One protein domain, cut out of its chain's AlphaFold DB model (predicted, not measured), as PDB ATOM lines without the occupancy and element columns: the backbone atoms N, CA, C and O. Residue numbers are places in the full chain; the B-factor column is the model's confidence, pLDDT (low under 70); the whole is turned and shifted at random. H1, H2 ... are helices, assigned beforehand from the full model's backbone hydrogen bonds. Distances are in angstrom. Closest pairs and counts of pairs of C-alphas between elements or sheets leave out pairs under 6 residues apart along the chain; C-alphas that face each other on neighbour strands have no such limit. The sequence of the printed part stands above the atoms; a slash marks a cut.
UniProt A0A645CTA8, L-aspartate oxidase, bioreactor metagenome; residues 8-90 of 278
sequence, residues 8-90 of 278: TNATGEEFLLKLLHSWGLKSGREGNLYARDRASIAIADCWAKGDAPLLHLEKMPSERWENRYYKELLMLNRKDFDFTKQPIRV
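This is residues 8 to 90 of the 278 residues of the protein "L-aspartate oxidase" of bioreactor metagenome (UniProt A0A645CTA8). Two separate helical lobes are joined by a long link: H1, H2 and H3 make the larger lobe, and the short helices H4 and H5 make a small one. Residues 75 to 90 fold back from H5 toward the larger lobe, and residues 88 to 89 pair antiparallel with residues 54 to 55 of the link. The printed part has 83 residues with five named helices, H1 to H5 in order, and no named strand; the class is all helix, though under half of the residues are in named elements. It is only just compact, close to loose, with a radius of gyration of the C-alphas of 14.0 A and spans of 35 by 28 by 18 A.

H1, residues 15 to 22, and H2, residues 28 to 34, only just touch, with 3 pairs of C-alphas within 8 A, the closest being Leu 20 and Gly 31 at 6.2 A. H3, residues 36 to 48, touches H1 with residues 39 to 43 alone, at a steep tilt of 42 degrees, opposite ways; the closest C-alphas, of Leu 16 and Ala 39, are 6.9 A apart. H4, residues 62 to 66, and H5, residues 68 to 74, are close but not clearly touching, and both are apart from H1, H2 and H3. Every O i to N i+4 pair is within hydrogen-bond range in H1, H2, H3 and H5; H4 has 0 of 1, but 2 of 2 O i to N i+3 pairs.

H1 begins at C-alpha 15 (-23.899, -2.637, 19.907) and is 10.6 A long; H2 is 9.7 A, H3 18.3 A, H4 7.1 A. H5, 10.2 A, ends at C-alpha 74 (-44.052, 2.367, 11.754).

The C-alphas farthest apart, of Gly 24 and Lys 79, are 39.9 A apart. The printed part has no cut, and the link from H3 to H4 is long. Residues 71, 73 to 78 and 80 have pLDDT under 70.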
ATOM      1  N   THR A   8     -29.902  -5.023  18.077       94.81
ATOM      2  CA  THR A   8     -28.815  -5.974  18.305       94.81
ATOM      3  C   THR A   8     -28.099  -6.342  17.014       94.81
ATOM      4  O   THR A   8     -28.590  -6.076  15.916       94.81
ATOM      5  N   ASN A   9     -26.918  -6.935  17.145       92.81
ATOM      6  CA  ASN A   9     -26.272  -7.698  16.080       92.81
ATOM      7  C   ASN A   9     -26.714  -9.181  16.133       92.81
ATOM      8  O   ASN A   9     -27.499  -9.563  17.005       92.81
ATOM      9  N   ALA A  10     -26.201 -10.048  15.255       88.06
ATOM     10  CA  ALA A  10     -26.584 -11.464  15.215       88.06
ATOM     11  C   ALA A  10     -26.222 -12.243  16.492       88.06
ATOM     12  O   ALA A  10     -26.827 -13.279  16.764       88.06
ATOM     13  N   THR A  11     -25.272 -11.750  17.295       89.69
ATOM     14  CA  THR A  11     -24.904 -12.350  18.592       89.69
ATOM     15  C   THR A  11     -25.816 -11.914  19.746       89.69
ATOM     16  O   THR A  11     -25.686 -12.420  20.858       89.69
ATOM     17  N   GLY A  12     -26.755 -10.993  19.495       91.88
ATOM     18  CA  GLY A  12     -27.661 -10.441  20.502       91.88
ATOM     19  C   GLY A  12     -27.091  -9.253  21.282       91.88
ATOM     20  O   GLY A  12     -27.722  -8.788  22.230       91.88
ATOM     21  N   GLU A  13     -25.926  -8.730  20.897       92.81
ATOM     22  CA  GLU A  13     -25.325  -7.566  21.542       92.81
ATOM     23  C   GLU A  13     -26.003  -6.266  21.091       92.81
ATOM     24  O   GLU A  13     -26.066  -5.976  19.897       92.81
ATOM     25  N   GLU A  14     -26.418  -5.427  22.047       92.94
ATOM     26  CA  GLU A  14     -26.915  -4.062  21.806       92.94
ATOM     27  C   GLU A  14     -25.784  -3.076  21.449       92.94
ATOM     28  O   GLU A  14     -25.496  -2.108  22.162       92.94
ATOM     29  N   PHE A  15     -25.108  -3.342  20.332       92.44
ATOM     30  CA  PHE A  15     -23.899  -2.637  19.907       92.44
ATOM     31  C   PHE A  15     -24.112  -1.123  19.757       92.44
ATOM     32  O   PHE A  15     -23.272  -0.333  20.191       92.44
ATOM     33  N   LEU A  16     -25.250  -0.690  19.193       92.38
ATOM     34  CA  LEU A  16     -25.502   0.732  18.958       92.38
ATOM     35  C   LEU A  16     -25.677   1.501  20.271       92.38
ATOM     36  O   LEU A  16     -25.161   2.607  20.395       92.38
ATOM     37  N   LEU A  17     -26.367   0.926  21.261       90.50
ATOM     38  CA  LEU A  17     -26.566   1.588  22.552       90.50
ATOM     39  C   LEU A  17     -25.230   1.773  23.285       90.50
ATOM     40  O   LEU A  17     -24.941   2.865  23.778       90.50
ATOM     41  N   LYS A  18     -24.372   0.743  23.271       90.56
ATOM     42  CA  LYS A  18     -23.001   0.834  23.801       90.56
ATOM     43  C   LYS A  18     -22.193   1.930  23.103       90.56
ATOM     44  O   LYS A  18     -21.522   2.715  23.774       90.56
ATOM     45  N   LEU A  19     -22.285   2.018  21.774       93.06
ATOM     46  CA  LEU A  19     -21.608   3.057  20.997       93.06
ATOM     47  C   LEU A  19     -22.095   4.460  21.363       93.06
ATOM     48  O   LEU A  19     -21.267   5.332  21.610       93.06
ATOM     49  N   LEU A  20     -23.407   4.679  21.479       92.88
ATOM     50  CA  LEU A  20     -23.952   5.978  21.885       92.88
ATOM     51  C   LEU A  20     -23.415   6.425  23.248       92.88
ATOM     52  O   LEU A  20     -22.979   7.569  23.382       92.88
ATOM     53  N   HIS A  21     -23.371   5.519  24.227       92.00
ATOM     54  CA  HIS A  21     -22.792   5.814  25.539       92.00
ATOM     55  C   HIS A  21     -21.292   6.120  25.450       92.00
ATOM     56  O   HIS A  21     -20.825   7.068  26.078       92.00
ATOM     57  N   SER A  22     -20.540   5.385  24.620       93.94
ATOM     58  CA  SER A  22     -19.116   5.671  24.377       93.94
ATOM     59  C   SER A  22     -18.881   7.048  23.743       93.94
ATOM     60  O   SER A  22     -17.807   7.626  23.882       93.94
ATOM     61  N   TRP A  23     -19.894   7.601  23.069       93.75
ATOM     62  CA  TRP A  23     -19.871   8.944  22.490       93.75
ATOM     63  C   TRP A  23     -20.337  10.027  23.472       93.75
ATOM     64  O   TRP A  23     -20.469  11.183  23.075       93.75
ATOM     65  N   GLY A  24     -20.593   9.666  24.734       94.00
ATOM     66  CA  GLY A  24     -21.056  10.576  25.780       94.00
ATOM     67  C   GLY A  24     -22.549  10.908  25.716       94.00
ATOM     68  O   GLY A  24     -22.994  11.820  26.409       94.00
ATOM     69  N   LEU A  25     -23.328  10.193  24.898       93.38
ATOM     70  CA  LEU A  25     -24.767  10.413  24.763       93.38
ATOM     71  C   LEU A  25     -25.521   9.593  25.807       93.38
ATOM     72  O   LEU A  25     -25.192   8.438  26.063       93.38
ATOM     73  N   LYS A  26     -26.558  10.183  26.396       90.12
ATOM     74  CA  LYS A  26     -27.304   9.595  27.522       90.12
ATOM     75  C   LYS A  26     -28.462   8.703  27.091       90.12
ATOM     76  O   LYS A  26     -29.047   8.012  27.916       90.12
ATOM     77  N   SER A  27     -28.870   8.811  25.829       87.62
ATOM     78  CA  SER A  27     -30.034   8.108  25.296       87.62
ATOM     79  C   SER A  27     -29.980   8.000  23.776       87.62
ATOM     80  O   SER A  27     -29.352   8.801  23.083       87.62
ATOM     81  N   GLY A  28     -30.739   7.061  23.232       84.44
ATOM     82  CA  GLY A  28     -31.105   6.980  21.829       84.44
ATOM     83  C   GLY A  28     -31.871   8.195  21.315       84.44
ATOM     84  O   GLY A  28     -31.778   8.500  20.127       84.44
ATOM     85  N   ARG A  29     -32.593   8.932  22.171       85.12
ATOM     86  CA  ARG A  29     -33.156  10.244  21.808       85.12
ATOM     87  C   ARG A  29     -32.051  11.241  21.462       85.12
ATOM     88  O   ARG A  29     -32.148  11.894  20.427       85.12
ATOM     89  N   GLU A  30     -31.017  11.340  22.295       88.50
ATOM     90  CA  GLU A  30     -29.838  12.162  21.994       88.50
ATOM     91  C   GLU A  30     -29.085  11.622  20.775       88.50
ATOM     92  O   GLU A  30     -28.738  12.399  19.891       88.50
ATOM     93  N   GLY A  31     -28.934  10.300  20.655       86.69
ATOM     94  CA  GLY A  31     -28.379   9.649  19.465       86.69
ATOM     95  C   GLY A  31     -29.072  10.062  18.169       86.69
ATOM     96  O   GLY A  31     -28.419  10.441  17.202       86.69
ATOM     97  N   ASN A  32     -30.404  10.068  18.159       83.69
ATOM     98  CA  ASN A  32     -31.184  10.480  16.996       83.69
ATOM     99  C   ASN A  32     -31.032  11.974  16.658       83.69
ATOM    100  O   ASN A  32     -31.159  12.350  15.495       83.69
ATOM    101  N   LEU A  33     -30.788  12.825  17.658       82.69
ATOM    102  CA  LEU A  33     -30.633  14.269  17.468       82.69
ATOM    103  C   LEU A  33     -29.213  14.658  17.043       82.69
ATOM    104  O   LEU A  33     -29.062  15.499  16.163       82.69
ATOM    105  N   TYR A  34     -28.194  14.045  17.644       85.88
ATOM    106  CA  TYR A  34     -26.806  14.510  17.558       85.88
ATOM    107  C   TYR A  34     -25.849  13.542  16.859       85.88
ATOM    108  O   TYR A  34     -24.731  13.930  16.542       85.88
ATOM    109  N   ALA A  35     -26.250  12.291  16.635       89.25
ATOM    110  CA  ALA A  35     -25.366  11.254  16.106       89.25
ATOM    111  C   ALA A  35     -26.071  10.327  15.106       89.25
ATOM    112  O   ALA A  35     -25.735   9.146  15.000       89.25
ATOM    113  N   ARG A  36     -27.074  10.832  14.374       88.94
ATOM    114  CA  ARG A  36     -27.834  10.037  13.391       88.94
ATOM    115  C   ARG A  36     -26.945   9.519  12.257       88.94
ATOM    116  O   ARG A  36     -27.111   8.389  11.802       88.94
ATOM    117  N   ASP A  37     -26.019  10.348  11.802       89.56
ATOM    118  CA  ASP A  37     -24.968  10.000  10.845       89.56
ATOM    119  C   ASP A  37     -24.069   8.878  11.383       89.56
ATOM    120  O   ASP A  37     -23.986   7.815  10.771       89.56
ATOM    121  N   ARG A  38     -23.495   9.056  12.578       91.62
ATOM    122  CA  ARG A  38     -22.622   8.062  13.226       91.62
ATOM    123  C   ARG A  38     -23.345   6.747  13.505       91.62
ATOM    124  O   ARG A  38     -22.783   5.678  13.288       91.62
ATOM    125  N   ALA A  39     -24.605   6.807  13.933       92.62
ATOM    126  CA  ALA A  39     -25.449   5.631  14.117       92.62
ATOM    127  C   ALA A  39     -25.692   4.896  12.789       92.62
ATOM    128  O   ALA A  39     -25.619   3.672  12.743       92.62
ATOM    129  N   SER A  40     -25.925   5.630  11.694       93.12
ATOM    130  CA  SER A  40     -26.085   5.038  10.357       93.12
ATOM    131  C   SER A  40     -24.801   4.350   9.888       93.12
ATOM    132  O   SER A  40     -24.867   3.240   9.368       93.12
ATOM    133  N   ILE A  41     -23.642   4.972  10.126       93.75
ATOM    134  CA  ILE A  41     -22.323   4.390   9.831       93.75
ATOM    135  C   ILE A  41     -22.103   3.109  10.645       93.75
ATOM    136  O   ILE A  41     -21.715   2.097  10.076       93.75
ATOM    137  N   ALA A  42     -22.417   3.111  11.944       93.50
ATOM    138  CA  ALA A  42     -22.274   1.929  12.797       93.50
ATOM    139  C   ALA A  42     -23.157   0.752  12.346       93.50
ATOM    140  O   ALA A  42     -22.720  -0.396  12.348       93.50
ATOM    141  N   ILE A  43     -24.400   1.021  11.931       94.75
ATOM    142  CA  ILE A  43     -25.291  -0.017  11.392       94.75
ATOM    143  C   ILE A  43     -24.763  -0.525  10.040       94.75
ATOM    144  O   ILE A  43     -24.815  -1.726   9.783       94.75
ATOM    145  N   ALA A  44     -24.241   0.356   9.182       93.81
ATOM    146  CA  ALA A  44     -23.646  -0.040   7.905       93.81
ATOM    147  C   ALA A  44     -22.372  -0.883   8.078       93.81
ATOM    148  O   ALA A  44     -22.199  -1.868   7.371       93.81
ATOM    149  N   ASP A  45     -21.516  -0.535   9.038       93.12
ATOM    150  CA  ASP A  45     -20.314  -1.302   9.383       93.12
ATOM    151  C   ASP A  45     -20.663  -2.713   9.887       93.12
ATOM    152  O   ASP A  45     -20.005  -3.686   9.525       93.12
ATOM    153  N   CYS A  46     -21.758  -2.848  10.641       93.62
ATOM    154  CA  CYS A  46     -22.291  -4.150  11.045       93.62
ATOM    155  C   CYS A  46     -22.641  -5.023   9.819       93.62
ATOM    156  O   CYS A  46     -22.177  -6.158   9.714       93.62
ATOM    157  N   TRP A  47     -23.351  -4.465   8.830       93.12
ATOM    158  CA  TRP A  47     -23.619  -5.155   7.559       93.12
ATOM    159  C   TRP A  47     -22.343  -5.495   6.778       93.12
ATOM    160  O   TRP A  47     -22.225  -6.597   6.246       93.12
ATOM    161  N   ALA A  48     -21.376  -4.577   6.722       90.88
ATOM    162  CA  ALA A  48     -20.116  -4.780   6.002       90.88
ATOM    163  C   ALA A  48     -19.284  -5.942   6.575       90.88
ATOM    164  O   ALA A  48     -18.533  -6.586   5.844       90.88
ATOM    165  N   LYS A  49     -19.452  -6.252   7.865       91.56
ATOM    166  CA  LYS A  49     -18.820  -7.391   8.549       91.56
ATOM    167  C   LYS A  49     -19.560  -8.721   8.353       91.56
ATOM    168  O   LYS A  49     -19.175  -9.721   8.951       91.56
ATOM    169  N   GLY A  50     -20.601  -8.749   7.516       91.06
ATOM    170  CA  GLY A  50     -21.416  -9.939   7.260       91.06
ATOM    171  C   GLY A  50     -22.442 -10.238   8.354       91.06
ATOM    172  O   GLY A  50     -23.012 -11.328   8.375       91.06
ATOM    173  N   ASP A  51     -22.678  -9.286   9.256       93.12
ATOM    174  CA  ASP A  51     -23.679  -9.378  10.313       93.12
ATOM    175  C   ASP A  51     -25.029  -8.788   9.834       93.12
ATOM    176  O   ASP A  51     -25.132  -8.189   8.760       93.12
ATOM    177  N   ALA A  52     -26.095  -8.968  10.611       90.25
ATOM    178  CA  ALA A  52     -27.434  -8.474  10.326       90.25
ATOM    179  C   ALA A  52     -28.022  -7.773  11.563       90.25
ATOM    180  O   ALA A  52     -28.512  -8.445  12.470       90.25
ATOM    181  N   PRO A  53     -28.042  -6.428  11.600       94.94
ATOM    182  CA  PRO A  53     -28.705  -5.661  12.648       94.94
ATOM    183  C   PRO A  53     -30.200  -5.989  12.774       94.94
ATOM    184  O   PRO A  53     -30.946  -5.911  11.791       94.94
ATOM    185  N   LEU A  54     -30.648  -6.299  13.992       94.56
ATOM    186  CA  LEU A  54     -32.011  -6.720  14.323       94.56
ATOM    187  C   LEU A  54     -32.681  -5.743  15.292       94.56
ATOM    188  O   LEU A  54     -32.242  -5.563  16.426       94.56
ATOM    189  N   LEU A  55     -33.777  -5.123  14.853       92.94
ATOM    190  CA  LEU A  55     -34.637  -4.284  15.682       92.94
ATOM    191  C   LEU A  55     -35.758  -5.131  16.298       92.94
ATOM    192  O   LEU A  55     -36.618  -5.650  15.583       92.94
ATOM    193  N   HIS A  56     -35.767  -5.226  17.624       92.38
ATOM    194  CA  HIS A  56     -36.632  -6.128  18.386       92.38
ATOM    195  C   HIS A  56     -38.021  -5.545  18.696       92.38
ATOM    196  O   HIS A  56     -38.381  -5.356  19.862       92.38
ATOM    197  N   LEU A  57     -38.811  -5.211  17.668       87.62
ATOM    198  CA  LEU A  57     -40.158  -4.642  17.848       87.62
ATOM    199  C   LEU A  57     -41.114  -5.564  18.622       87.62
ATOM    200  O   LEU A  57     -42.041  -5.066  19.260       87.62
ATOM    201  N   GLU A  58     -40.863  -6.872  18.639       88.62
ATOM    202  CA  GLU A  58     -41.596  -7.844  19.452       88.62
ATOM    203  C   GLU A  58     -41.428  -7.614  20.959       88.62
ATOM    204  O   GLU A  58     -42.275  -8.023  21.745       88.62
ATOM    205  N   LYS A  59     -40.365  -6.912  21.368       89.88
ATOM    206  CA  LYS A  59     -40.123  -6.515  22.760       89.88
ATOM    207  C   LYS A  59     -40.744  -5.162  23.112       89.88
ATOM    208  O   LYS A  59     -40.575  -4.690  24.235       89.88
ATOM    209  N   MET A  60     -41.438  -4.502  22.178       85.62
ATOM    210  CA  MET A  60     -42.087  -3.223  22.461       85.62
ATOM    211  C   MET A  60     -43.290  -3.428  23.406       85.62
ATOM    212  O   MET A  60     -44.138  -4.271  23.102       85.62
ATOM    213  N   PRO A  61     -43.422  -2.641  24.496       82.19
ATOM    214  CA  PRO A  61     -44.535  -2.769  25.439       82.19
ATOM    215  C   PRO A  61     -45.915  -2.686  24.769       82.19
ATOM    216  O   PRO A  61     -46.132  -1.853  23.879       82.19
ATOM    217  N   SER A  62     -46.854  -3.528  25.211       76.94
ATOM    218  CA  SER A  62     -48.204  -3.677  24.647       76.94
ATOM    219  C   SER A  62     -48.969  -2.360  24.555       76.94
ATOM    220  O   SER A  62     -49.573  -2.062  23.525       76.94
ATOM    221  N   GLU A  63     -48.860  -1.524  25.584       80.19
ATOM    222  CA  GLU A  63     -49.582  -0.253  25.725       80.19
ATOM    223  C   GLU A  63     -49.187   0.734  24.616       80.19
ATOM    224  O   GLU A  63     -49.935   1.638  24.242       80.19
ATOM    225  N   ARG A  64     -47.996   0.564  24.028       76.75
ATOM    226  CA  ARG A  64     -47.528   1.415  22.929       76.75
ATOM    227  C   ARG A  64     -48.076   1.028  21.580       76.75
ATOM    228  O   ARG A  64     -48.215   1.906  20.730       76.75
ATOM    229  N   TRP A  65     -48.425  -0.238  21.386       73.62
ATOM    230  CA  TRP A  65     -49.168  -0.638  20.198       73.62
ATOM    231  C   TRP A  65     -50.564  -0.017  20.183       73.62
ATOM    232  O   TRP A  65     -51.139   0.170  19.113       73.62
ATOM    233  N   GLU A  66     -51.113   0.349  21.338       74.38
ATOM    234  CA  GLU A  66     -52.392   1.058  21.419       74.38
ATOM    235  C   GLU A  66     -52.265   2.531  21.021       74.38
ATOM    236  O   GLU A  66     -53.195   3.097  20.446       74.38
ATOM    237  N   ASN A  67     -51.083   3.122  21.203       76.50
ATOM    238  CA  ASN A  67     -50.818   4.499  20.830       76.50
ATOM    239  C   ASN A  67     -50.758   4.672  19.297       76.50
ATOM    240  O   ASN A  67     -49.885   4.151  18.596       76.50
ATOM    241  N   ARG A  68     -51.701   5.476  18.788       73.50
ATOM    242  CA  ARG A  68     -51.881   5.794  17.366       73.50
ATOM    243  C   ARG A  68     -50.609   6.316  16.691       73.50
ATOM    244  O   ARG A  68     -50.347   5.939  15.554       73.50
ATOM    245  N   TYR A  69     -49.797   7.102  17.397       72.25
ATOM    246  CA  TYR A  69     -48.541   7.636  16.869       72.25
ATOM    247  C   TYR A  69     -47.578   6.523  16.445       72.25
ATOM    248  O   TYR A  69     -47.001   6.597  15.368       72.25
ATOM    249  N   TYR A  70     -47.428   5.461  17.243       70.25
ATOM    250  CA  TYR A  70     -46.518   4.359  16.904       70.25
ATOM    251  C   TYR A  70     -47.056   3.488  15.768       70.25
ATOM    252  O   TYR A  70     -46.281   3.039  14.927       70.25
ATOM    253  N   LYS A  71     -48.379   3.291  15.710       69.31
ATOM    254  CA  LYS A  71     -49.041   2.602  14.592       69.31
ATOM    255  C   LYS A  71     -48.805   3.325  13.265       69.31
ATOM    256  O   LYS A  71     -48.465   2.680  12.278       69.31
ATOM    257  N   GLU A  72     -48.960   4.646  13.253       70.56
ATOM    258  CA  GLU A  72     -48.757   5.467  12.057       70.56
ATOM    259  C   GLU A  72     -47.272   5.615  11.705       70.56
ATOM    260  O   GLU A  72     -46.918   5.484  10.540       70.56
ATOM    261  N   LEU A  73     -46.393   5.821  12.694       68.69
ATOM    262  CA  LEU A  73     -44.953   6.003  12.482       68.69
ATOM    263  C   LEU A  73     -44.295   4.785  11.831       68.69
ATOM    264  O   LEU A  73     -43.416   4.937  10.989       68.69
ATOM    265  N   LEU A  74     -44.678   3.581  12.257       68.81
ATOM    266  CA  LEU A  74     -44.052   2.367  11.754       68.81
ATOM    267  C   LEU A  74     -44.518   2.045  10.329       68.81
ATOM    268  O   LEU A  74     -43.762   1.425   9.594       68.81
ATOM    269  N   MET A  75     -45.721   2.472   9.918       67.62
ATOM    270  CA  MET A  75     -46.308   2.165   8.600       67.62
ATOM    271  C   MET A  75     -46.198   0.675   8.205       67.62
ATOM    272  O   MET A  75     -46.247   0.326   7.027       67.62
ATOM    273  N   LEU A  76     -46.034  -0.223   9.184       67.75
ATOM    274  CA  LEU A  76     -45.802  -1.640   8.948       67.75
ATOM    275  C   LEU A  76     -47.147  -2.359   8.831       67.75
ATOM    276  O   LEU A  76     -47.967  -2.345   9.755       67.75
ATOM    277  N   ASN A  77     -47.358  -3.039   7.707       67.50
ATOM    278  CA  ASN A  77     -48.511  -3.905   7.514       67.50
ATOM    279  C   ASN A  77     -48.248  -5.284   8.138       67.50
ATOM    280  O   ASN A  77     -47.441  -6.063   7.632       67.50
ATOM    281  N   ARG A  78     -48.975  -5.615   9.213       67.56
ATOM    282  CA  ARG A  78     -48.863  -6.916   9.905       67.56
ATOM    283  C   ARG A  78     -49.203  -8.120   9.025       67.56
ATOM    284  O   ARG A  78     -48.848  -9.235   9.389       67.56
ATOM    285  N   LYS A  79     -49.914  -7.924   7.908       70.25
ATOM    286  CA  LYS A  79     -50.292  -9.024   7.006       70.25
ATOM    287  C   LYS A  79     -49.095  -9.610   6.260       70.25
ATOM    288  O   LYS A  79     -49.100 -10.804   5.988       70.25
ATOM    289  N   ASP A  80     -48.090  -8.785   5.973       69.94
ATOM    290  CA  ASP A  80     -46.922  -9.187   5.184       69.94
ATOM    291  C   ASP A  80     -45.768  -9.661   6.086       69.94
ATOM    292  O   ASP A  80     -44.963 -10.499   5.688       69.94
ATOM    293  N   PHE A  81     -45.702  -9.151   7.323       74.25
ATOM    294  CA  PHE A  81     -44.714  -9.543   8.328       74.25
ATOM    295  C   PHE A  81     -45.218  -9.232   9.748       74.25
ATOM    296  O   PHE A  81     -45.484  -8.074  10.079       74.25
ATOM    297  N   ASP A  82     -45.317 -10.244  10.616       79.12
ATOM    298  CA  ASP A  82     -45.740 -10.051  12.010       79.12
ATOM    299  C   ASP A  82     -44.562  -9.643  12.913       79.12
ATOM    300  O   ASP A  82     -43.943 -10.452  13.604       79.12
ATOM    301  N   PHE A  83     -44.277  -8.345  12.921       79.12
ATOM    302  CA  PHE A  83     -43.240  -7.703  13.737       79.12
ATOM    303  C   PHE A  83     -43.518  -7.698  15.248       79.12
ATOM    304  O   PHE A  83     -42.725  -7.154  16.010       79.12
ATOM    305  N   THR A  84     -44.640  -8.272  15.700       78.75
ATOM    306  CA  THR A  84     -44.906  -8.476  17.134       78.75
ATOM    307  C   THR A  84     -44.392  -9.816  17.648       78.75
ATOM    308  O   THR A  84     -44.423 -10.052  18.850       78.75
ATOM    309  N   LYS A  85     -43.919 -10.695  16.756       84.81
ATOM    310  CA  LYS A  85     -43.463 -12.049  17.105       84.81
ATOM    311  C   LYS A  85     -41.989 -12.302  16.821       84.81
ATOM    312  O   LYS A  85     -41.453 -13.304  17.279       84.81
ATOM    313  N   GLN A  86     -41.348 -11.436  16.044       87.38
ATOM    314  CA  GLN A  86     -39.964 -11.609  15.616       87.38
ATOM    315  C   GLN A  86     -39.306 -10.262  15.276       87.38
ATOM    316  O   GLN A  86     -40.011  -9.338  14.848       87.38
ATOM    317  N   PRO A  87     -37.970 -10.163  15.406       90.38
ATOM    318  CA  PRO A  87     -37.239  -8.941  15.098       90.38
ATOM    319  C   PRO A  87     -37.201  -8.643  13.597       90.38
ATOM    320  O   PRO A  87     -37.313  -9.536  12.754       90.38
ATOM    321  N   ILE A  88     -36.973  -7.373  13.258       89.69
ATOM    322  CA  ILE A  88     -36.830  -6.899  11.876       89.69
ATOM    323  C   ILE A  88     -35.368  -6.601  11.566       89.69
ATOM    324  O   ILE A  88     -34.699  -5.900  12.323       89.69
ATOM    325  N   ARG A  89     -34.892  -7.050  10.402       91.25
ATOM    326  CA  ARG A  89     -33.596  -6.616   9.868       91.25
ATOM    327  C   ARG A  89     -33.654  -5.154   9.453       91.25
ATOM    328  O   ARG A  89     -34.498  -4.779   8.641       91.25
ATOM    329  N   VAL A  90     -32.729  -4.345   9.953       91.81
ATOM    330  CA  VAL A  90     -32.664  -2.919   9.616       91.81
ATOM    331  C   VAL A  90     -31.367  -2.582   8.901       91.81
ATOM    332  O   VAL A  90     -30.296  -3.077   9.247       91.81
TER     333      VAL A  90